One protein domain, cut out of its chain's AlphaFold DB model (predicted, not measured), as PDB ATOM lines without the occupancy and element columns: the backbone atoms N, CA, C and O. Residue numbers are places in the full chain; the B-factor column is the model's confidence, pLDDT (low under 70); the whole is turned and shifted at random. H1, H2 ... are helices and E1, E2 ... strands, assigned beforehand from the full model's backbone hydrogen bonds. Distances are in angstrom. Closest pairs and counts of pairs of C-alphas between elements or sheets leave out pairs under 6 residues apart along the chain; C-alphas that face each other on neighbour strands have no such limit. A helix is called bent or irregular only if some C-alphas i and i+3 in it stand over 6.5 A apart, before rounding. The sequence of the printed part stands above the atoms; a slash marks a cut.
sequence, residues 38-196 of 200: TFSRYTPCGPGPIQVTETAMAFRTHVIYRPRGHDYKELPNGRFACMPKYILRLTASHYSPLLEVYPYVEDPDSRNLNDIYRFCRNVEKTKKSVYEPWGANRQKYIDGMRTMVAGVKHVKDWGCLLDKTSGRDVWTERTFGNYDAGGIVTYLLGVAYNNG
ATOM      1  N   THR A  38      15.659  38.225  -3.192       81.31
ATOM      2  CA  THR A  38      15.665  39.644  -2.851       81.31
ATOM      3  C   THR A  38      16.120  40.404  -4.084       81.31
ATOM      4  O   THR A  38      17.205  40.153  -4.600       81.31
ATOM      5  N   PHE A  39      15.286  41.326  -4.539       80.69
ATOM      6  CA  PHE A  39      15.589  42.259  -5.608       80.69
ATOM      7  C   PHE A  39      15.892  43.604  -4.972       80.69
ATOM      8  O   PHE A  39      15.098  44.095  -4.168       80.69
ATOM      9  N   SER A  40      17.034  44.184  -5.315       76.94
ATOM     10  CA  SER A  40      17.514  45.408  -4.684       76.94
ATOM     11  C   SER A  40      17.907  46.432  -5.730       76.94
ATOM     12  O   SER A  40      18.511  46.098  -6.753       76.94
ATOM     13  N   ARG A  41      17.599  47.689  -5.434       76.62
ATOM     14  CA  ARG A  41      18.177  48.851  -6.098       76.62
ATOM     15  C   ARG A  41      19.403  49.306  -5.306       76.62
ATOM     16  O   ARG A  41      19.342  49.381  -4.081       76.62
ATOM     17  N   TYR A  42      20.492  49.611  -6.007       69.06
ATOM     18  CA  TYR A  42      21.751  50.068  -5.416       69.06
ATOM     19  C   TYR A  42      22.105  51.469  -5.920       69.06
ATOM     20  O   TYR A  42      21.884  51.795  -7.087       69.06
ATOM     21  N   THR A  43      22.645  52.319  -5.049       61.31
ATOM     22  CA  THR A  43      23.157  53.654  -5.388       61.31
ATOM     23  C   THR A  43      24.399  53.952  -4.538       61.31
ATOM     24  O   THR A  43      24.373  53.672  -3.345       61.31
ATOM     25  N   PRO A  44      25.469  54.549  -5.091       56.44
ATOM     26  CA  PRO A  44      25.666  54.894  -6.502       56.44
ATOM     27  C   PRO A  44      26.038  53.677  -7.373       56.44
ATOM     28  O   PRO A  44      26.699  52.758  -6.900       56.44
ATOM     29  N   CYS A  45      25.675  53.696  -8.666       56.53
ATOM     30  CA  CYS A  45      26.343  52.870  -9.686       56.53
ATOM     31  C   CYS A  45      27.656  53.572 -10.093       56.53
ATOM     32  O   CYS A  45      27.776  54.120 -11.183       56.53
ATOM     33  N   GLY A  46      28.604  53.668  -9.161       52.06
ATOM     34  CA  GLY A  46      29.859  54.397  -9.342       52.06
ATOM     35  C   GLY A  46      30.871  54.058  -8.247       52.06
ATOM     36  O   GLY A  46      30.544  53.294  -7.338       52.06
ATOM     37  N   PRO A  47      32.103  54.592  -8.312       45.22
ATOM     38  CA  PRO A  47      33.110  54.352  -7.287       45.22
ATOM     39  C   PRO A  47      32.653  54.978  -5.962       45.22
ATOM     40  O   PRO A  47      32.683  56.193  -5.784       45.22
ATOM     41  N   GLY A  48      32.191  54.141  -5.038       52.62
ATOM     42  CA  GLY A  48      31.709  54.548  -3.725       52.62
ATOM     43  C   GLY A  48      31.174  53.356  -2.929       52.62
ATOM     44  O   GLY A  48      30.991  52.275  -3.493       52.62
ATOM     45  N   PRO A  49      30.943  53.518  -1.616       53.94
ATOM     46  CA  PRO A  49      30.312  52.479  -0.813       53.94
ATOM     47  C   PRO A  49      28.904  52.191  -1.350       53.94
ATOM     48  O   PRO A  49      28.113  53.108  -1.580       53.94
ATOM     49  N   ILE A  50      28.613  50.909  -1.574       56.31
ATOM     50  CA  ILE A  50      27.321  50.433  -2.072       56.31
ATOM     51  C   ILE A  50      26.251  50.752  -1.024       56.31
ATOM     52  O   ILE A  50      26.289  50.195   0.069       56.31
ATOM     53  N   GLN A  51      25.264  51.580  -1.370       60.62
ATOM     54  CA  GLN A  51      24.060  51.731  -0.555       60.62
ATOM     55  C   GLN A  51      22.911  50.998  -1.236       60.62
ATOM     56  O   GLN A  51      22.551  51.293  -2.379       60.62
ATOM     57  N   VAL A  52      22.336  50.022  -0.536       63.12
ATOM     58  CA  VAL A  52      21.010  49.512  -0.889       63.12
ATOM     59  C   VAL A  52      20.030  50.655  -0.689       63.12
ATOM     60  O   VAL A  52      20.144  51.425   0.261       63.12
ATOM     61  N   THR A  53      19.124  50.823  -1.642       70.69
ATOM     62  CA  THR A  53      18.169  51.919  -1.606       70.69
ATOM     63  C   THR A  53      16.754  51.418  -1.494       70.69
ATOM     64  O   THR A  53      15.969  51.969  -0.758       70.69
ATOM     65  N   GLU A  54      16.377  50.384  -2.226       78.94
ATOM     66  CA  GLU A  54      15.016  49.852  -2.190       78.94
ATOM     67  C   GLU A  54      15.120  48.343  -2.328       78.94
ATOM     68  O   GLU A  54      15.967  47.854  -3.079       78.94
ATOM     69  N   THR A  55      14.278  47.597  -1.613       84.31
ATOM     70  CA  THR A  55      14.266  46.134  -1.711       84.31
ATOM     71  C   THR A  55      12.860  45.582  -1.862       84.31
ATOM     72  O   THR A  55      11.913  46.026  -1.211       84.31
ATOM     73  N   ALA A  56      12.736  44.567  -2.707       87.94
ATOM     74  CA  ALA A  56      11.537  43.775  -2.900       87.94
ATOM     75  C   ALA A  56      11.871  42.295  -2.694       87.94
ATOM     76  O   ALA A  56      12.894  41.810  -3.168       87.94
ATOM     77  N   MET A  57      11.016  41.564  -1.988       88.12
ATOM     78  CA  MET A  57      11.201  40.136  -1.732       88.12
ATOM     79  C   MET A  57       9.895  39.409  -1.992       88.12
ATOM     80  O   MET A  57       8.840  39.831  -1.517       88.12
ATOM     81  N   ALA A  58       9.975  38.287  -2.694       85.25
ATOM     82  CA  ALA A  58       8.834  37.415  -2.917       85.25
ATOM     83  C   ALA A  58       8.977  36.140  -2.091       85.25
ATOM     84  O   ALA A  58       9.993  35.450  -2.140       85.25
ATOM     85  N   PHE A  59       7.934  35.786  -1.358       84.69
ATOM     86  CA  PHE A  59       7.811  34.517  -0.661       84.69
ATOM     87  C   PHE A  59       6.548  33.806  -1.127       84.69
ATOM     88  O   PHE A  59       5.654  34.394  -1.729       84.69
ATOM     89  N   ARG A  60       6.441  32.522  -0.780       79.88
ATOM     90  CA  ARG A  60       5.268  31.698  -1.112       79.88
ATOM     91  C   ARG A  60       3.945  32.302  -0.638       79.88
ATOM     92  O   ARG A  60       2.920  32.081  -1.262       79.88
ATOM     93  N   THR A  61       3.977  33.020   0.480       82.31
ATOM     94  CA  THR A  61       2.786  33.496   1.194       82.31
ATOM     95  C   THR A  61       2.748  35.005   1.367       82.31
ATOM     96  O   THR A  61       1.838  35.511   2.015       82.31
ATOM     97  N   HIS A  62       3.747  35.741   0.879       87.81
ATOM     98  CA  HIS A  62       3.777  37.192   1.016       87.81
ATOM     99  C   HIS A  62       4.790  37.848   0.083       87.81
ATOM    100  O   HIS A  62       5.788  37.241  -0.299       87.81
ATOM    101  N   VAL A  63       4.552  39.117  -0.222       89.38
ATOM    102  CA  VAL A  63       5.526  40.017  -0.847       89.38
ATOM    103  C   VAL A  63       5.937  41.052   0.183       89.38
ATOM    104  O   VAL A  63       5.078  41.613   0.859       89.38
ATOM    105  N   ILE A  64       7.234  41.319   0.296       90.88
ATOM    106  CA  ILE A  64       7.772  42.399   1.127       90.88
ATOM    107  C   ILE A  64       8.327  43.480   0.212       90.88
ATOM    108  O   ILE A  64       9.099  43.176  -0.693       90.88
ATOM    109  N   TYR A  65       7.987  44.732   0.489       90.88
ATOM    110  CA  TYR A  65       8.623  45.894  -0.113       90.88
ATOM    111  C   TYR A  65       9.155  46.832   0.977       90.88
ATOM    112  O   TYR A  65       8.463  47.113   1.962       90.88
ATOM    113  N   ARG A  66      10.395  47.298   0.810       86.88
ATOM    114  CA  ARG A  66      11.058  48.269   1.686       86.88
ATOM    115  C   ARG A  66      11.571  49.434   0.823       86.88
ATOM    116  O   ARG A  66      12.481  49.207   0.024       86.88
ATOM    117  N   PRO A  67      10.990  50.637   0.953       81.81
ATOM    118  CA  PRO A  67      11.468  51.836   0.275       81.81
ATOM    119  C   PRO A  67      12.756  52.367   0.919       81.81
ATOM    120  O   PRO A  67      13.087  51.998   2.049       81.81
ATOM    121  N   ARG A  68      13.432  53.289   0.222       71.69
ATOM    122  CA  ARG A  68      14.639  53.955   0.726       71.69
ATOM    123  C   ARG A  68      14.355  54.847   1.912       71.69
ATOM    124  O   ARG A  68      13.519  55.746   1.840       71.69
ATOM    125  N   GLY A  69      15.164  54.682   2.952       56.78
ATOM    126  CA  GLY A  69      15.329  55.665   4.014       56.78
ATOM    127  C   GLY A  69      16.209  56.830   3.568       56.78
ATOM    128  O   GLY A  69      17.388  56.862   3.902       56.78
ATOM    129  N   HIS A  70      15.686  57.775   2.790       40.81
ATOM    130  CA  HIS A  70      16.389  59.047   2.551       40.81
ATOM    131  C   HIS A  70      15.751  60.234   3.246       40.81
ATOM    132  O   HIS A  70      16.461  61.115   3.724       40.81
ATOM    133  N   ASP A  71      14.442  60.180   3.438       41.28
ATOM    134  CA  ASP A  71      13.719  61.218   4.149       41.28
ATOM    135  C   ASP A  71      13.527  60.792   5.602       41.28
ATOM    136  O   ASP A  71      12.423  60.472   6.047       41.28
ATOM    137  N   TYR A  72      14.621  60.738   6.365       50.94
ATOM    138  CA  TYR A  72      14.505  60.704   7.819       50.94
ATOM    139  C   TYR A  72      13.821  62.002   8.254       50.94
ATOM    140  O   TYR A  72      14.464  63.030   8.449       50.94
ATOM    141  N   LYS A  73      12.491  61.978   8.358       48.78
ATOM    142  CA  LYS A  73      11.738  63.131   8.833       48.78
ATOM    143  C   LYS A  73      11.943  63.231  10.335       48.78
ATOM    144  O   LYS A  73      11.425  62.406  11.095       48.78
ATOM    145  N   GLU A  74      12.701  64.237  10.747       53.12
ATOM    146  CA  GLU A  74      12.730  64.668  12.134       53.12
ATOM    147  C   GLU A  74      11.327  65.182  12.490       53.12
ATOM    148  O   GLU A  74      10.755  66.070  11.852       53.12
ATOM    149  N   LEU A  75      10.704  64.514  13.449       58.22
ATOM    150  CA  LEU A  75       9.440  64.905  14.032       58.22
ATOM    151  C   LEU A  75       9.673  66.145  14.910       58.22
ATOM    152  O   LEU A  75      10.757  66.297  15.471       58.22
ATOM    153  N   PRO A  76       8.648  66.985  15.136       47.41
ATOM    154  CA  PRO A  76       8.768  68.215  15.934       47.41
ATOM    155  C   PRO A  76       9.282  68.032  17.374       47.41
ATOM    156  O   PRO A  76       9.569  69.005  18.058       47.41
ATOM    157  N   ASN A  77       9.364  66.791  17.857       54.31
ATOM    158  CA  ASN A  77       9.869  66.418  19.176       54.31
ATOM    159  C   ASN A  77      11.321  65.894  19.154       54.31
ATOM    160  O   ASN A  77      11.725  65.226  20.106       54.31
ATOM    161  N   GLY A  78      12.067  66.119  18.066       46.56
ATOM    162  CA  GLY A  78      13.453  65.661  17.905       46.56
ATOM    163  C   GLY A  78      13.598  64.145  17.722       46.56
ATOM    164  O   GLY A  78      14.681  63.594  17.909       46.56
ATOM    165  N   ARG A  79      12.505  63.426  17.415       53.16
ATOM    166  CA  ARG A  79      12.530  61.983  17.109       53.16
ATOM    167  C   ARG A  79      12.475  61.758  15.606       53.16
ATOM    168  O   ARG A  79      11.869  62.536  14.893       53.16
ATOM    169  N   PHE A  80      12.998  60.641  15.124       57.16
ATOM    170  CA  PHE A  80      12.932  60.295  13.703       57.16
ATOM    171  C   PHE A  80      11.717  59.410  13.402       57.16
ATOM    172  O   PHE A  80      11.390  58.504  14.177       57.16
ATOM    173  N   ALA A  81      11.030  59.667  12.287       63.59
ATOM    174  CA  ALA A  81       9.972  58.790  11.795       63.59
ATOM    175  C   ALA A  81      10.572  57.503  11.200       63.59
ATOM    176  O   ALA A  81      11.481  57.557  10.375       63.59
ATOM    177  N   CYS A  82      10.053  56.343  11.605       71.38
ATOM    178  CA  CYS A  82      10.427  55.072  10.989       71.38
ATOM    179  C   CYS A  82       9.788  54.967   9.596       71.38
ATOM    180  O   CYS A  82       8.592  55.230   9.445       71.38
ATOM    181  N   MET A  83      10.558  54.530   8.606       75.69
ATOM    182  CA  MET A  83      10.070  54.269   7.254       75.69
ATOM    183  C   MET A  83       9.059  53.120   7.229       75.69
ATOM    184  O   MET A  83       9.148  52.200   8.036       75.69
ATOM    185  N   PRO A  84       8.089  53.115   6.310       82.50
ATOM    186  CA  PRO A  84       7.158  52.005   6.195       82.50
ATOM    187  C   PRO A  84       7.796  50.810   5.468       82.50
ATOM    188  O   PRO A  84       8.298  50.934   4.359       82.50
ATOM    189  N   LYS A  85       7.712  49.622   6.060       87.25
ATOM    190  CA  LYS A  85       7.871  48.319   5.407       87.25
ATOM    191  C   LYS A  85       6.483  47.773   5.091       87.25
ATOM    192  O   LYS A  85       5.666  47.614   5.998       87.25
ATOM    193  N   TYR A  86       6.258  47.420   3.834       91.94
ATOM    194  CA  TYR A  86       4.990  46.889   3.348       91.94
ATOM    195  C   TYR A  86       5.088  45.374   3.184       91.94
ATOM    196  O   TYR A  86       6.049  44.871   2.602       91.94
ATOM    197  N   ILE A  87       4.103  44.643   3.699       92.25
ATOM    198  CA  ILE A  87       3.981  43.194   3.540       92.25
ATOM    199  C   ILE A  87       2.580  42.888   3.023       92.25
ATOM    200  O   ILE A  87       1.608  43.003   3.762       92.25
ATOM    201  N   LEU A  88       2.476  42.460   1.767       91.75
ATOM    202  CA  LEU A  88       1.230  41.927   1.229       91.75
ATOM    203  C   LEU A  88       1.169  40.433   1.548       91.75
ATOM    204  O   LEU A  88       1.944  39.662   0.983       91.75
ATOM    205  N   ARG A  89       0.284  40.016   2.458       89.88
ATOM    206  CA  ARG A  89       0.075  38.603   2.798       89.88
ATOM    207  C   ARG A  89      -0.909  37.957   1.843       89.88
ATOM    208  O   ARG A  89      -2.042  38.404   1.709       89.88
ATOM    209  N   LEU A  90      -0.470  36.861   1.246       79.62
ATOM    210  CA  LEU A  90      -1.242  36.044   0.326       79.62
ATOM    211  C   LEU A  90      -1.937  34.998   1.191       79.62
ATOM    212  O   LEU A  90      -1.315  34.069   1.710       79.62
ATOM    213  N   THR A  91      -3.209  35.238   1.459       65.25
ATOM    214  CA  THR A  91      -4.084  34.325   2.190       65.25
ATOM    215  C   THR A  91      -4.496  33.170   1.269       65.25
ATOM    216  O   THR A  91      -4.401  33.266   0.045       65.25
ATOM    217  N   ALA A  92      -4.910  32.034   1.841       56.56
ATOM    218  CA  ALA A  92      -5.476  30.938   1.050       56.56
ATOM    219  C   ALA A  92      -6.680  31.448   0.225       56.56
ATOM    220  O   ALA A  92      -7.403  32.313   0.719       56.56
ATOM    221  N   SER A  93      -6.869  30.907  -0.990       52.28
ATOM    222  CA  SER A  93      -7.660  31.380  -2.163       52.28
ATOM    223  C   SER A  93      -8.991  32.107  -1.992       52.28
ATOM    224  O   SER A  93      -9.526  32.594  -2.981       52.28
ATOM    225  N   HIS A  94      -9.566  32.175  -0.803       51.28
ATOM    226  CA  HIS A  94     -10.902  32.721  -0.588       51.28
ATOM    227  C   HIS A  94     -10.908  34.072   0.129       51.28
ATOM    228  O   HIS A  94     -11.960  34.692   0.237       51.28
ATOM    229  N   TYR A  95      -9.750  34.558   0.580       61.75
ATOM    230  CA  TYR A  95      -9.622  35.878   1.190       61.75
ATOM    231  C   TYR A  95      -8.766  36.775   0.304       61.75
ATOM    232  O   TYR A  95      -7.755  36.331  -0.235       61.75
ATOM    233  N   SER A  96      -9.145  38.045   0.161       72.31
ATOM    234  CA  SER A  96      -8.268  38.985  -0.537       72.31
ATOM    235  C   SER A  96      -6.996  39.239   0.278       72.31
ATOM    236  O   SER A  96      -7.050  39.198   1.513       72.31
ATOM    237  N   PRO A  97      -5.847  39.483  -0.378       85.31
ATOM    238  CA  PRO A  97      -4.581  39.681   0.315       85.31
ATOM    239  C   PRO A  97      -4.648  40.845   1.305       85.31
ATOM    240  O   PRO A  97      -5.171  41.906   0.972       85.31
ATOM    241  N   LEU A  98      -4.080  40.668   2.497       90.25
ATOM    242  CA  LEU A  98      -4.009  41.713   3.524       90.25
ATOM    243  C   LEU A  98      -2.719  42.514   3.375       90.25
ATOM    244  O   LEU A  98      -1.655  41.927   3.171       90.25
ATOM    245  N   LEU A  99      -2.793  43.834   3.541       91.88
ATOM    246  CA  LEU A  99      -1.608  44.686   3.547       91.88
ATOM    247  C   LEU A  99      -1.223  45.024   4.986       91.88
ATOM    248  O   LEU A  99      -1.945  45.727   5.688       91.88
ATOM    249  N   GLU A 100      -0.059  44.556   5.420       92.25
ATOM    250  CA  GLU A 100       0.538  44.949   6.690       92.25
ATOM    251  C   GLU A 100       1.595  46.033   6.459       92.25
ATOM    252  O   GLU A 100       2.486  45.880   5.624       92.25
ATOM    253  N   VAL A 101       1.527  47.113   7.233       88.56
ATOM    254  CA  VAL A 101       2.523  48.188   7.225       88.56
ATOM    255  C   VAL A 101       3.187  48.269   8.588       88.56
ATOM    256  O   VAL A 101       2.534  48.469   9.617       88.56
ATOM    257  N   TYR A 102       4.504  48.115   8.576       85.25
ATOM    258  CA  TYR A 102       5.360  48.155   9.749       85.25
ATOM    259  C   TYR A 102       6.262  49.385   9.692       85.25
ATOM    260  O   TYR A 102       6.815  49.666   8.635       85.25
ATOM    261  N   PRO A 103       6.486  50.093  10.802       75.94
ATOM    262  CA  PRO A 103       7.612  51.009  10.906       75.94
ATOM    263  C   PRO A 103       8.928  50.214  10.858       75.94
ATOM    264  O   PRO A 103       9.040  49.163  11.479       75.94
ATOM    265  N   TYR A 104       9.909  50.706  10.113       68.00
ATOM    266  CA  TYR A 104      11.184  50.073   9.781       68.00
ATOM    267  C   TYR A 104      12.276  51.148   9.641       68.00
ATOM    268  O   TYR A 104      11.988  52.288   9.287       68.00
ATOM    269  N   VAL A 105      13.531  50.802   9.918       62.19
ATOM    270  CA  VAL A 105      14.705  51.633   9.600       62.19
ATOM    271  C   VAL A 105      15.718  50.745   8.896       62.19
ATOM    272  O   VAL A 105      16.004  49.641   9.363       62.19
ATOM    273  N   GLU A 106      16.210  51.219   7.753       54.44
ATOM    274  CA  GLU A 106      17.304  50.578   7.029       54.44
ATOM    275  C   GLU A 106      18.588  50.678   7.852       54.44
ATOM    276  O   GLU A 106      18.793  51.671   8.549       54.44
ATOM    277  N   ASP A 107      19.387  49.611   7.838       49.66
ATOM    278  CA  ASP A 107      20.579  49.475   8.674       49.66
ATOM    279  C   ASP A 107      21.482  50.697   8.489       49.66
ATOM    280  O   ASP A 107      21.941  50.963   7.372       49.66
ATOM    281  N   PRO A 108      21.667  51.516   9.529       46.81
ATOM    282  CA  PRO A 108      22.359  52.753   9.332       46.81
ATOM    283  C   PRO A 108      23.863  52.524   9.326       46.81
ATOM    284  O   PRO A 108      24.475  52.250  10.356       46.81
ATOM    285  N   ASP A 109      24.479  52.796   8.187       46.50
ATOM    286  CA  ASP A 109      25.934  52.788   8.010       46.50
ATOM    287  C   ASP A 109      26.648  53.944   8.764       46.50
ATOM    288  O   ASP A 109      27.776  54.328   8.458       46.50
ATOM    289  N   SER A 110      25.993  54.571   9.753       45.94
ATOM    290  CA  SER A 110      26.499  55.752  10.455       45.94
ATOM    291  C   SER A 110      26.409  55.611  11.977       45.94
ATOM    292  O   SER A 110      25.384  55.256  12.563       45.94
ATOM    293  N   ARG A 111      27.528  55.931  12.640       44.66
ATOM    294  CA  ARG A 111      27.779  55.735  14.080       44.66
ATOM    295  C   ARG A 111      26.816  56.501  15.011       44.66
ATOM    296  O   ARG A 111      26.831  56.242  16.207       44.66
ATOM    297  N   ASN A 112      25.961  57.380  14.476       49.69
ATOM    298  CA  ASN A 112      24.973  58.180  15.219       49.69
ATOM    299  C   ASN A 112      23.519  57.680  15.106       49.69
ATOM    300  O   ASN A 112      22.614  58.294  15.659       49.69
ATOM    301  N   LEU A 113      23.264  56.568  14.411       56.12
ATOM    302  CA  LEU A 113      21.903  56.083  14.128       56.12
ATOM    303  C   LEU A 113      21.500  54.844  14.961       56.12
ATOM    304  O   LEU A 113      20.410  54.298  14.786       56.12
ATOM    305  N   ASN A 114      22.340  54.421  15.913       61.84
ATOM    306  CA  ASN A 114      22.113  53.231  16.745       61.84
ATOM    307  C   ASN A 114      20.828  53.305  17.590       61.84
ATOM    308  O   ASN A 114      20.115  52.307  17.723       61.84
ATOM    309  N   ASP A 115      20.499  54.476  18.139       62.69
ATOM    310  CA  ASP A 115      19.298  54.647  18.967       62.69
ATOM    311  C   ASP A 115      18.016  54.698  18.129       62.69
ATOM    312  O   ASP A 115      16.993  54.142  18.531       62.69
ATOM    313  N   ILE A 116      18.081  55.273  16.926       62.06
ATOM    314  CA  ILE A 116      16.970  55.300  15.963       62.06
ATOM    315  C   ILE A 116      16.704  53.899  15.429       62.06
ATOM    316  O   ILE A 116      15.556  53.455  15.400       62.06
ATOM    317  N   TYR A 117      17.763  53.168  15.082       65.25
ATOM    318  CA  TYR A 117      17.674  51.773  14.673       65.25
ATOM    319  C   TYR A 117      17.064  50.905  15.777       65.25
ATOM    320  O   TYR A 117      16.108  50.168  15.536       65.25
ATOM    321  N   ARG A 118      17.553  51.028  17.020       68.00
ATOM    322  CA  ARG A 118      17.010  50.286  18.167       68.00
ATOM    323  C   ARG A 118      15.549  50.648  18.431       68.00
ATOM    324  O   ARG A 118      14.736  49.749  18.648       68.00
ATOM    325  N   PHE A 119      15.207  51.935  18.382       67.94
ATOM    326  CA  PHE A 119      13.834  52.409  18.534       67.94
ATOM    327  C   PHE A 119      12.938  51.820  17.446       67.94
ATOM    328  O   PHE A 119      11.995  51.103  17.767       67.94
ATOM    329  N   CYS A 120      13.252  52.032  16.172       68.19
ATOM    330  CA  CYS A 120      12.405  51.581  15.077       68.19
ATOM    331  C   CYS A 120      12.319  50.060  14.976       68.19
ATOM    332  O   CYS A 120      11.240  49.560  14.695       68.19
ATOM    333  N   ARG A 121      13.369  49.308  15.325       71.88
ATOM    334  CA  ARG A 121      13.304  47.841  15.445       71.88
ATOM    335  C   ARG A 121      12.383  47.382  16.581       71.88
ATOM    336  O   ARG A 121      11.714  46.357  16.466       71.88
ATOM    337  N   ASN A 122      12.326  48.117  17.691       72.25
ATOM    338  CA  ASN A 122      11.386  47.832  18.781       72.25
ATOM    339  C   ASN A 122       9.949  48.217  18.407       72.25
ATOM    340  O   ASN A 122       9.007  47.487  18.726       72.25
ATOM    341  N   VAL A 123       9.772  49.332  17.697       69.56
ATOM    342  CA  VAL A 123       8.468  49.743  17.173       69.56
ATOM    343  C   VAL A 123       7.997  48.768  16.086       69.56
ATOM    344  O   VAL A 123       6.837  48.387  16.105       69.56
ATOM    345  N   GLU A 124       8.875  48.265  15.217       71.38
ATOM    346  CA  GLU A 124       8.574  47.236  14.208       71.38
ATOM    347  C   GLU A 124       7.987  45.969  14.843       71.38
ATOM    348  O   GLU A 124       7.040  45.379  14.328       71.38
ATOM    349  N   LYS A 125       8.522  45.556  15.999       70.31
ATOM    350  CA  LYS A 125       8.028  44.386  16.737       70.31
ATOM    351  C   LYS A 125       6.644  44.594  17.353       70.31
ATOM    352  O   LYS A 125       5.957  43.614  17.617       70.31
ATOM    353  N   THR A 126       6.256  45.838  17.628       70.88
ATOM    354  CA  THR A 126       5.108  46.149  18.499       70.88
ATOM    355  C   THR A 126       3.997  46.940  17.815       70.88
ATOM    356  O   THR A 126       2.860  46.911  18.279       70.88
ATOM    357  N   LYS A 127       4.279  47.615  16.699       76.12
ATOM    358  CA  LYS A 127       3.309  48.397  15.936       76.12
ATOM    359  C   LYS A 127       3.216  47.858  14.518       76.12
ATOM    360  O   LYS A 127       4.169  47.925  13.751       76.12
ATOM    361  N   LYS A 128       2.027  47.381  14.165       85.69
ATOM    362  CA  LYS A 128       1.645  47.071  12.789       85.69
ATOM    363  C   LYS A 128       0.309  47.724  12.489       85.69
ATOM    364  O   LYS A 128      -0.578  47.732  13.340       85.69
ATOM    365  N   SER A 129       0.172  48.251  11.283       89.06
ATOM    366  CA  SER A 129      -1.132  48.598  10.727       89.06
ATOM    367  C   SER A 129      -1.540  47.512   9.747       89.06
ATOM    368  O   SER A 129      -0.707  47.064   8.965       89.06
ATOM    369  N   VAL A 130      -2.797  47.083   9.800       90.12
ATOM    370  CA  VAL A 130      -3.362  46.122   8.849       90.12
ATOM    371  C   VAL A 130      -4.446  46.834   8.061       90.12
ATOM    372  O   VAL A 130      -5.319  47.484   8.646       90.12
ATOM    373  N   TYR A 131      -4.353  46.744   6.741       92.00
ATOM    374  CA  TYR A 131      -5.312  47.310   5.811       92.00
ATOM    375  C   TYR A 131      -5.960  46.199   4.996       92.00
ATOM    376  O   TYR A 131      -5.295  45.236   4.600       92.00
ATOM    377  N   GLU A 132      -7.258  46.351   4.758       90.25
ATOM    378  CA  GLU A 132      -8.071  45.421   3.986       90.25
ATOM    379  C   GLU A 132      -8.512  46.102   2.683       90.25
ATOM    380  O   GLU A 132      -8.645  47.329   2.643       90.25
ATOM    381  N   PRO A 133      -8.748  45.340   1.605       87.75
ATOM    382  CA  PRO A 133      -9.197  45.916   0.338       87.75
ATOM    383  C   PRO A 133     -10.662  46.392   0.360       87.75
ATOM    384  O   PRO A 133     -11.129  47.002  -0.602       87.75
ATOM    385  N   TRP A 134     -11.386  46.160   1.456       85.88
ATOM    386  CA  TRP A 134     -12.759  46.608   1.693       85.88
ATOM    387  C   TRP A 134     -12.878  47.344   3.033       85.88
ATOM    388  O   TRP A 134     -12.006  47.274   3.895       85.88
ATOM    389  N   GLY A 135     -13.999  48.038   3.233       87.25
ATOM    390  CA  GLY A 135     -14.318  48.679   4.508       87.25
ATOM    391  C   GLY A 135     -13.562  49.986   4.767       87.25
ATOM    392  O   GLY A 135     -13.119  50.679   3.852       87.25
ATOM    393  N   ALA A 136     -13.455  50.352   6.047       88.69
ATOM    394  CA  ALA A 136     -13.055  51.694   6.482       88.69
ATOM    395  C   ALA A 136     -11.594  52.069   6.167       88.69
ATOM    396  O   ALA A 136     -11.249  53.248   6.142       88.69
ATOM    397  N   ASN A 137     -10.719  51.087   5.940       91.19
ATOM    398  CA  ASN A 137      -9.299  51.301   5.647       91.19
ATOM    399  C   ASN A 137      -8.930  51.023   4.177       91.19
ATOM    400  O   ASN A 137      -7.740  51.059   3.854       91.19
ATOM    401  N   ARG A 138      -9.924  50.844   3.288       90.44
ATOM    402  CA  ARG A 138      -9.730  50.583   1.849       90.44
ATOM    403  C   ARG A 138      -8.763  51.564   1.190       90.44
ATOM    404  O   ARG A 138      -7.868  51.142   0.469       90.44
ATOM    405  N   GLN A 139      -8.888  52.866   1.459       92.69
ATOM    406  CA  GLN A 139      -8.008  53.853   0.823       92.69
ATOM    407  C   GLN A 139      -6.534  53.638   1.193       92.69
ATOM    408  O   GLN A 139      -5.666  53.653   0.327       92.69
ATOM    409  N   LYS A 140      -6.247  53.330   2.464       92.44
ATOM    410  CA  LYS A 140      -4.877  53.054   2.928       92.44
ATOM    411  C   LYS A 140      -4.307  51.782   2.302       92.44
ATOM    412  O   LYS A 140      -3.105  51.710   2.053       92.44
ATOM    413  N   TYR A 141      -5.163  50.794   2.042       91.81
ATOM    414  CA  TYR A 141      -4.787  49.607   1.284       91.81
ATOM    415  C   TYR A 141      -4.376  49.967  -0.149       91.81
ATOM    416  O   TYR A 141      -3.293  49.583  -0.583       91.81
ATOM    417  N   ILE A 142      -5.202  50.749  -0.855       91.00
ATOM    418  CA  ILE A 142      -4.943  51.189  -2.235       91.00
ATOM    419  C   ILE A 142      -3.647  51.998  -2.317       91.00
ATOM    420  O   ILE A 142      -2.792  51.703  -3.151       91.00
ATOM    421  N   ASP A 143      -3.459  52.972  -1.428       91.62
ATOM    422  CA  ASP A 143      -2.267  53.826  -1.410       91.62
ATOM    423  C   ASP A 143      -0.994  53.008  -1.151       91.62
ATOM    424  O   ASP A 143       0.041  53.200  -1.799       91.62
ATOM    425  N   GLY A 144      -1.073  52.037  -0.236       90.94
ATOM    426  CA  GLY A 144       0.022  51.115   0.027       90.94
ATOM    427  C   GLY A 144       0.319  50.193  -1.158       90.94
ATOM    428  O   GLY A 144       1.483  50.022  -1.514       90.94
ATOM    429  N   MET A 145      -0.708  49.671  -1.832       91.44
ATOM    430  CA  MET A 145      -0.546  48.873  -3.053       91.44
ATOM    431  C   MET A 145       0.078  49.682  -4.195       91.44
ATOM    432  O   MET A 145       1.017  49.200  -4.828       91.44
ATOM    433  N   ARG A 146      -0.363  50.928  -4.421       91.19
ATOM    434  CA  ARG A 146       0.251  51.852  -5.395       91.19
ATOM    435  C   ARG A 146       1.725  52.095  -5.074       91.19
ATOM    436  O   ARG A 146       2.566  52.019  -5.969       91.19
ATOM    437  N   THR A 147       2.043  52.310  -3.796       90.62
ATOM    438  CA  THR A 147       3.423  52.489  -3.320       90.62
ATOM    439  C   THR A 147       4.277  51.253  -3.601       90.62
ATOM    440  O   THR A 147       5.372  51.375  -4.147       90.62
ATOM    441  N   MET A 148       3.774  50.054  -3.283       91.56
ATOM    442  CA  MET A 148       4.474  48.800  -3.574       91.56
ATOM    443  C   MET A 148       4.685  48.606  -5.078       91.56
ATOM    444  O   MET A 148       5.793  48.290  -5.492       91.56
ATOM    445  N   VAL A 149       3.660  48.820  -5.911       90.62
ATOM    446  CA  VAL A 149       3.771  48.670  -7.372       90.62
ATOM    447  C   VAL A 149       4.821  49.621  -7.945       90.62
ATOM    448  O   VAL A 149       5.700  49.179  -8.683       90.62
ATOM    449  N   ALA A 150       4.762  50.908  -7.588       89.31
ATOM    450  CA  ALA A 150       5.719  51.907  -8.060       89.31
ATOM    451  C   ALA A 150       7.150  51.582  -7.605       89.31
ATOM    452  O   ALA A 150       8.078  51.581  -8.412       89.31
ATOM    453  N   GLY A 151       7.317  51.221  -6.333       88.00
ATOM    454  CA  GLY A 151       8.612  50.888  -5.753       88.00
ATOM    455  C   GLY A 151       9.240  49.615  -6.316       88.00
ATOM    456  O   GLY A 151      10.408  49.600  -6.697       88.00
ATOM    457  N   VAL A 152       8.463  48.539  -6.454       88.69
ATOM    458  CA  VAL A 152       8.945  47.300  -7.084       88.69
ATOM    459  C   VAL A 152       9.256  47.540  -8.563       88.69
ATOM    460  O   VAL A 152      10.228  46.985  -9.070       88.69
ATOM    461  N   LYS A 153       8.498  48.403  -9.254       87.38
ATOM    462  CA  LYS A 153       8.831  48.829 -10.618       87.38
ATOM    463  C   LYS A 153      10.174  49.565 -10.662       87.38
ATOM    464  O   LYS A 153      10.978  49.236 -11.524       87.38
ATOM    465  N   HIS A 154      10.465  50.461  -9.717       84.31
ATOM    466  CA  HIS A 154      11.786  51.097  -9.616       84.31
ATOM    467  C   HIS A 154      12.912  50.080  -9.381       84.31
ATOM    468  O   HIS A 154      13.953  50.169 -10.022       84.31
ATOM    469  N   VAL A 155      12.697  49.085  -8.512       81.38
ATOM    470  CA  VAL A 155      13.661  47.992  -8.277       81.38
ATOM    471  C   VAL A 155      13.873  47.141  -9.534       81.38
ATOM    472  O   VAL A 155      15.000  46.741  -9.822       81.38
ATOM    473  N   LYS A 156      12.800  46.861 -10.283       83.44
ATOM    474  CA  LYS A 156      12.840  46.135 -11.560       83.44
ATOM    475  C   LYS A 156      13.570  46.942 -12.635       83.44
ATOM    476  O   LYS A 156      14.345  46.389 -13.396       83.44
ATOM    477  N   ASP A 157      13.343  48.246 -12.708       78.12
ATOM    478  CA  ASP A 157      13.928  49.097 -13.747       78.12
ATOM    479  C   ASP A 157      15.402  49.477 -13.445       78.12
ATOM    480  O   ASP A 157      16.032  50.164 -14.250       78.12
ATOM    481  N   TRP A 158      15.987  49.007 -12.327       71.94
ATOM    482  CA  TRP A 158      17.343  49.360 -11.884       71.94
ATOM    483  C   TRP A 158      18.267  48.151 -11.661       71.94
ATOM    484  O   TRP A 158      17.887  47.153 -11.051       71.94
ATOM    485  N   GLY A 159      19.526  48.263 -12.096       60.66
ATOM    486  CA  GLY A 159      20.587  47.284 -11.838       60.66
ATOM    487  C   GLY A 159      21.951  47.814 -12.284       60.66
ATOM    488  O   GLY A 159      22.055  48.370 -13.376       60.66
ATOM    489  N   CYS A 160      22.980  47.657 -11.448       60.06
ATOM    490  CA  CYS A 160      24.356  48.005 -11.807       60.06
ATOM    491  C   CYS A 160      25.096  46.744 -12.303       60.06
ATOM    492  O   CYS A 160      24.968  45.683 -11.689       60.06
ATOM    493  N   LEU A 161      25.888  46.849 -13.375       54.41
ATOM    494  CA  LEU A 161      26.768  45.768 -13.845       54.41
ATOM    495  C   LEU A 161      28.208  46.005 -13.404       54.41
ATOM    496  O   LEU A 161      28.681  47.130 -13.484       54.41
ATOM    497  N   LEU A 162      28.911  44.943 -13.010       52.09
ATOM    498  CA  LEU A 162      30.337  45.002 -12.705       52.09
ATOM    499  C   LEU A 162      31.168  44.895 -13.993       52.09
ATOM    500  O   LEU A 162      31.295  43.806 -14.557       52.09
ATOM    501  N   ASP A 163      31.756  46.001 -14.447       51.34
ATOM    502  CA  ASP A 163      32.669  46.030 -15.591       51.34
ATOM    503  C   ASP A 163      34.094  45.640 -15.166       51.34
ATOM    504  O   ASP A 163      34.915  46.469 -14.771       51.34
ATOM    505  N   LYS A 164      34.395  44.343 -15.286       50.41
ATOM    506  CA  LYS A 164      35.718  43.780 -14.974       50.41
ATOM    507  C   LYS A 164      36.793  44.101 -16.019       50.41
ATOM    508  O   LYS A 164      37.965  43.812 -15.784       50.41
ATOM    509  N   THR A 165      36.430  44.677 -17.164       54.41
ATOM    510  CA  THR A 165      37.351  44.927 -18.287       54.41
ATOM    511  C   THR A 165      38.300  46.096 -18.014       54.41
ATOM    512  O   THR A 165      39.383  46.165 -18.588       54.41
ATOM    513  N   SER A 166      37.930  46.991 -17.094       55.12
ATOM    514  CA  SER A 166      38.697  48.197 -16.750       55.12
ATOM    515  C   SER A 166      39.799  47.985 -15.695       55.12
ATOM    516  O   SER A 166      40.486  48.937 -15.319       55.12
ATOM    517  N   GLY A 167      39.970  46.761 -15.172       50.44
ATOM    518  CA  GLY A 167      40.886  46.483 -14.054       50.44
ATOM    519  C   GLY A 167      40.460  47.119 -12.721       50.44
ATOM    520  O   GLY A 167      41.229  47.123 -11.761       50.44
ATOM    521  N   ARG A 168      39.243  47.671 -12.658       49.69
ATOM    522  CA  ARG A 168      38.587  48.222 -11.469       49.69
ATOM    523  C   ARG A 168      37.142  47.738 -11.453       49.69
ATOM    524  O   ARG A 168      36.550  47.548 -12.508       49.69
ATOM    525  N   ASP A 169      36.569  47.592 -10.265       52.50
ATOM    526  CA  ASP A 169      35.145  47.306 -10.090       52.50
ATOM    527  C   ASP A 169      34.323  48.558 -10.450       52.50
ATOM    528  O   ASP A 169      33.896  49.325  -9.587       52.50
ATOM    529  N   VAL A 170      34.174  48.826 -11.751       51.50
ATOM    530  CA  VAL A 170      33.386  49.951 -12.259       51.50
ATOM    531  C   VAL A 170      31.965  49.469 -12.485       51.50
ATOM    532  O   VAL A 170      31.712  48.586 -13.299       51.50
ATOM    533  N   TRP A 171      31.030  50.053 -11.747       58.28
ATOM    534  CA  TRP A 171      29.616  49.746 -11.875       58.28
ATOM    535  C   TRP A 171      28.995  50.653 -12.937       58.28
ATOM    536  O   TRP A 171      28.899  51.855 -12.712       58.28
ATOM    537  N   THR A 172      28.609  50.119 -14.096       53.91
ATOM    538  CA  THR A 172      28.023  50.923 -15.182       53.91
ATOM    539  C   THR A 172      26.493  50.881 -15.142       53.91
ATOM    540  O   THR A 172      25.878  49.837 -14.902       53.91
ATOM    541  N   GLU A 173      25.855  52.033 -15.374       55.38
ATOM    542  CA  GLU A 173      24.411  52.119 -15.609       55.38
ATOM    543  C   GLU A 173      24.093  51.621 -17.026       55.38
ATOM    544  O   GLU A 173      23.965  52.420 -17.951       55.38
ATOM    545  N   ARG A 174      23.959  50.300 -17.215       50.69
ATOM    546  CA  ARG A 174      22.843  49.725 -17.990       50.69
ATOM    547  C   ARG A 174      22.856  48.207 -18.102       50.69
ATOM    548  O   ARG A 174      23.887  47.565 -18.238       50.69
ATOM    549  N   THR A 175      21.615  47.719 -18.207       52.09
ATOM    550  CA  THR A 175      21.149  46.431 -18.742       52.09
ATOM    551  C   THR A 175      21.586  45.204 -17.955       52.09
ATOM    552  O   THR A 175      22.517  44.524 -18.329       52.09
ATOM    553  N   PHE A 176      20.907  44.901 -16.852       54.47
ATOM    554  CA  PHE A 176      19.831  43.903 -16.808       54.47
ATOM    555  C   PHE A 176      19.339  43.836 -15.342       54.47
ATOM    556  O   PHE A 176      19.784  43.001 -14.561       54.47
ATOM    557  N   GLY A 177      18.498  44.782 -14.918       58.12
ATOM    558  CA  GLY A 177      18.086  44.901 -13.516       58.12
ATOM    559  C   GLY A 177      16.893  44.009 -13.228       58.12
ATOM    560  O   GLY A 177      15.870  44.165 -13.870       58.12
ATOM    561  N   ASN A 178      17.023  43.039 -12.325       65.19
ATOM    562  CA  ASN A 178      15.904  42.365 -11.657       65.19
ATOM    563  C   ASN A 178      14.639  42.079 -12.518       65.19
ATOM    564  O   ASN A 178      13.537  42.297 -12.024       65.19
ATOM    565  N   TYR A 179      14.731  41.610 -13.776       64.31
ATOM    566  CA  TYR A 179      13.532  41.413 -14.628       64.31
ATOM    567  C   TYR A 179      12.508  40.480 -13.992       64.31
ATOM    568  O   TYR A 179      11.304  40.665 -14.157       64.31
ATOM    569  N   ASP A 180      12.997  39.534 -13.198       74.88
ATOM    570  CA  ASP A 180      12.202  38.609 -12.402       74.88
ATOM    571  C   ASP A 180      11.331  39.334 -11.350       74.88
ATOM    572  O   ASP A 180      10.247  38.863 -11.010       74.88
ATOM    573  N   ALA A 181      11.713  40.537 -10.898       80.38
ATOM    574  CA  ALA A 181      10.848  41.406 -10.093       80.38
ATOM    575  C   ALA A 181       9.597  41.861 -10.868       80.38
ATOM    576  O   ALA A 181       8.595  42.239 -10.259       80.38
ATOM    577  N   GLY A 182       9.596  41.763 -12.202       79.94
ATOM    578  CA  GLY A 182       8.407  41.922 -13.035       79.94
ATOM    579  C   GLY A 182       7.290  40.945 -12.664       79.94
ATOM    580  O   GLY A 182       6.127  41.338 -12.678       79.94
ATOM    581  N   GLY A 183       7.621  39.726 -12.222       82.00
ATOM    582  CA  GLY A 183       6.632  38.782 -11.691       82.00
ATOM    583  C   GLY A 183       5.932  39.304 -10.430       82.00
ATOM    584  O   GLY A 183       4.722  39.135 -10.279       82.00
ATOM    585  N   ILE A 184       6.660  40.020  -9.566       86.25
ATOM    586  CA  ILE A 184       6.088  40.693  -8.388       86.25
ATOM    587  C   ILE A 184       5.141  41.814  -8.824       86.25
ATOM    588  O   ILE A 184       4.019  41.884  -8.327       86.25
ATOM    589  N   VAL A 185       5.556  42.661  -9.774       86.62
ATOM    590  CA  VAL A 185       4.710  43.750 -10.299       86.62
ATOM    591  C   VAL A 185       3.406  43.199 -10.881       86.62
ATOM    592  O   VAL A 185       2.330  43.666 -10.511       86.62
ATOM    593  N   THR A 186       3.490  42.183 -11.744       85.50
ATOM    594  CA  THR A 186       2.320  41.547 -12.364       85.50
ATOM    595  C   THR A 186       1.361  40.998 -11.316       85.50
ATOM    596  O   THR A 186       0.155  41.217 -11.414       85.50
ATOM    597  N   TYR A 187       1.879  40.341 -10.276       85.38
ATOM    598  CA  TYR A 187       1.041  39.827  -9.198       85.38
ATOM    599  C   TYR A 187       0.318  40.945  -8.436       85.38
ATOM    600  O   TYR A 187      -0.894  40.869  -8.234       85.38
ATOM    601  N   LEU A 188       1.033  42.006  -8.046       87.56
ATOM    602  CA  LEU A 188       0.440  43.148  -7.341       87.56
ATOM    603  C   LEU A 188      -0.667  43.819  -8.171       87.56
ATOM    604  O   LEU A 188      -1.713  44.172  -7.628       87.56
ATOM    605  N   LEU A 189      -0.466  43.948  -9.487       86.06
ATOM    606  CA  LEU A 189      -1.480  44.461 -10.411       86.06
ATOM    607  C   LEU A 189      -2.680  43.512 -10.551       86.06
ATOM    608  O   LEU A 189      -3.814  43.978 -10.613       86.06
ATOM    609  N   GLY A 190      -2.461  42.195 -10.548       83.31
ATOM    610  CA  GLY A 190      -3.543  41.205 -10.533       83.31
ATOM    611  C   GLY A 190      -4.400  41.294  -9.267       83.31
ATOM    612  O   GLY A 190      -5.627  41.271  -9.342       83.31
ATOM    613  N   VAL A 191      -3.769  41.489  -8.104       84.19
ATOM    614  CA  VAL A 191      -4.480  41.764  -6.844       84.19
ATOM    615  C   VAL A 191      -5.289  43.056  -6.949       84.19
ATOM    616  O   VAL A 191      -6.445  43.082  -6.525       84.19
ATOM    617  N   ALA A 192      -4.715  44.104  -7.541       83.44
ATOM    618  CA  ALA A 192      -5.400  45.376  -7.745       83.44
ATOM    619  C   ALA A 192      -6.629  45.271  -8.650       83.44
ATOM    620  O   ALA A 192      -7.693  45.807  -8.329       83.44
ATOM    621  N   TYR A 193      -6.498  44.520  -9.741       83.31
ATOM    622  CA  TYR A 193      -7.586  44.254 -10.668       83.31
ATOM    623  C   TYR A 193      -8.710  43.455  -9.998       83.31
ATOM    624  O   TYR A 193      -9.864  43.877 -10.033       83.31
ATOM    625  N   ASN A 194      -8.374  42.362  -9.302       82.12
ATOM    626  CA  ASN A 194      -9.354  41.509  -8.616       82.12
ATOM    627  C   ASN A 194     -10.142  42.243  -7.519       82.12
ATOM    628  O   ASN A 194     -11.249  41.834  -7.186       82.12
ATOM    629  N   ASN A 195      -9.581  43.315  -6.961       80.19
ATOM    630  CA  ASN A 195     -10.215  44.130  -5.923       80.19
ATOM    631  C   ASN A 195     -10.796  45.452  -6.462       80.19
ATOM    632  O   ASN A 195     -11.214  46.307  -5.678       80.19
ATOM    633  N   GLY A 196     -10.830  45.634  -7.787       76.12
ATOM    634  CA  GLY A 196     -11.538  46.737  -8.436       76.12
ATOM    635  C   GLY A 196     -10.960  48.124  -8.156       76.12
ATOM    636  O   GLY A 196     -11.727  49.065  -7.973       76.12
TER     637      GLY A 196
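AT A GLANCE: This is residues 38 to 196 of the 200 residues of an uncharacterized protein of Gracilariopsis chorda (UniProt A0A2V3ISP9). What shape does the backbone make? A twisted wall of six antiparallel strands is covered on one face by two helices side by side, H2 and H3. H1 stands beside the strands near E5, and the small hairpin E7 and E8 lies out at one end, away from that sheet. What is it made of? The 159 printed residues hold three named helices and eight named strands in the order E1 E2 E3 E4 E5 H1 E6 H2 E7 E8 H3, mixed in class; the large sheet's order is E1 - E2 - E3 - E4 - E5 - E6. The whole is compact, with a radius of gyration of the C-alphas of 17.5 A and spans of 57 by 40 by 23 A.

HOW THE PARTS SIT: How is the large sheet joined? E1, residues 38 to 43, E2, 51 to 59, E3, 62 to 66, E4, 83 to 89, and E5, 98 to 104, form a meander, each strand the antiparallel neighbour of the one before; E6, residues 129 to 131, is the edge strand next to E5. Within hydrogen-bond range are N 41 and O 54 at 2.9 A, N 57 and O 64 at 2.8 A, N 65 and O 86 at 2.9 A, N 87 and O 100 at 2.8 A, and N 101 and O 129 at 2.8 A. Which helices are over it? H2, residues 135 to 156, and H3, residues 181 to 194, are on the same face, making two layers, helices on one face of a sheet; their heights over the sheet are 8.7 A and 10.9 A. H2 runs across the strands, at 70 degrees to E3 on the local plane, and its closest C-alpha pair with E2 is Ala 56 and Val 152, 6.1 A. H2 and H3 touch at a shallow tilt of 23 degrees, opposite ways, closest at the C-alphas of Lys 156 and Ala 181, 5.3 A. What of the rest? H1, residues 114 to 126, stands at the sheet's level, its closest C-alpha pair with E5 being Pro 103 and Glu 124, 5.1 A. E7, residues 161 to 163, and E8, residues 170 to 172, form an antiparallel hairpin, with N 163 and O 170 at 2.8 A. Every O i to N i+4 pair is within hydrogen-bond range in H1 and H3, and 16 of 18 are in H2, which is irregular: C-alphas 136 and 139 are 7.9 A apart.

IN THESE COORDINATES: Where do the elements begin and end? E1 begins at C-alpha 38, (15.665, 39.644, -2.851), and H3 ends at C-alpha 194, (-9.354, 41.509, -8.616). How long are the longer ones? H2 measures 31.7 A, E2 23.7 A and H3 20.3 A from first to last C-alpha; E2 bends by 58 degrees at residue 54.

THE WHOLE: How large is it? The two C-alphas farthest apart, those of Gly 135 and Gly 167, are 58.3 A apart, and the printed part has no cut. Which link is long? The link from E3 to E4, residues 67 to 82, is long. Where is confidence low? The mean pLDDT of the printed part is 72.1, and 68 residues are under 70, among them 69 to 81, 104 to 120 and 159 to 179.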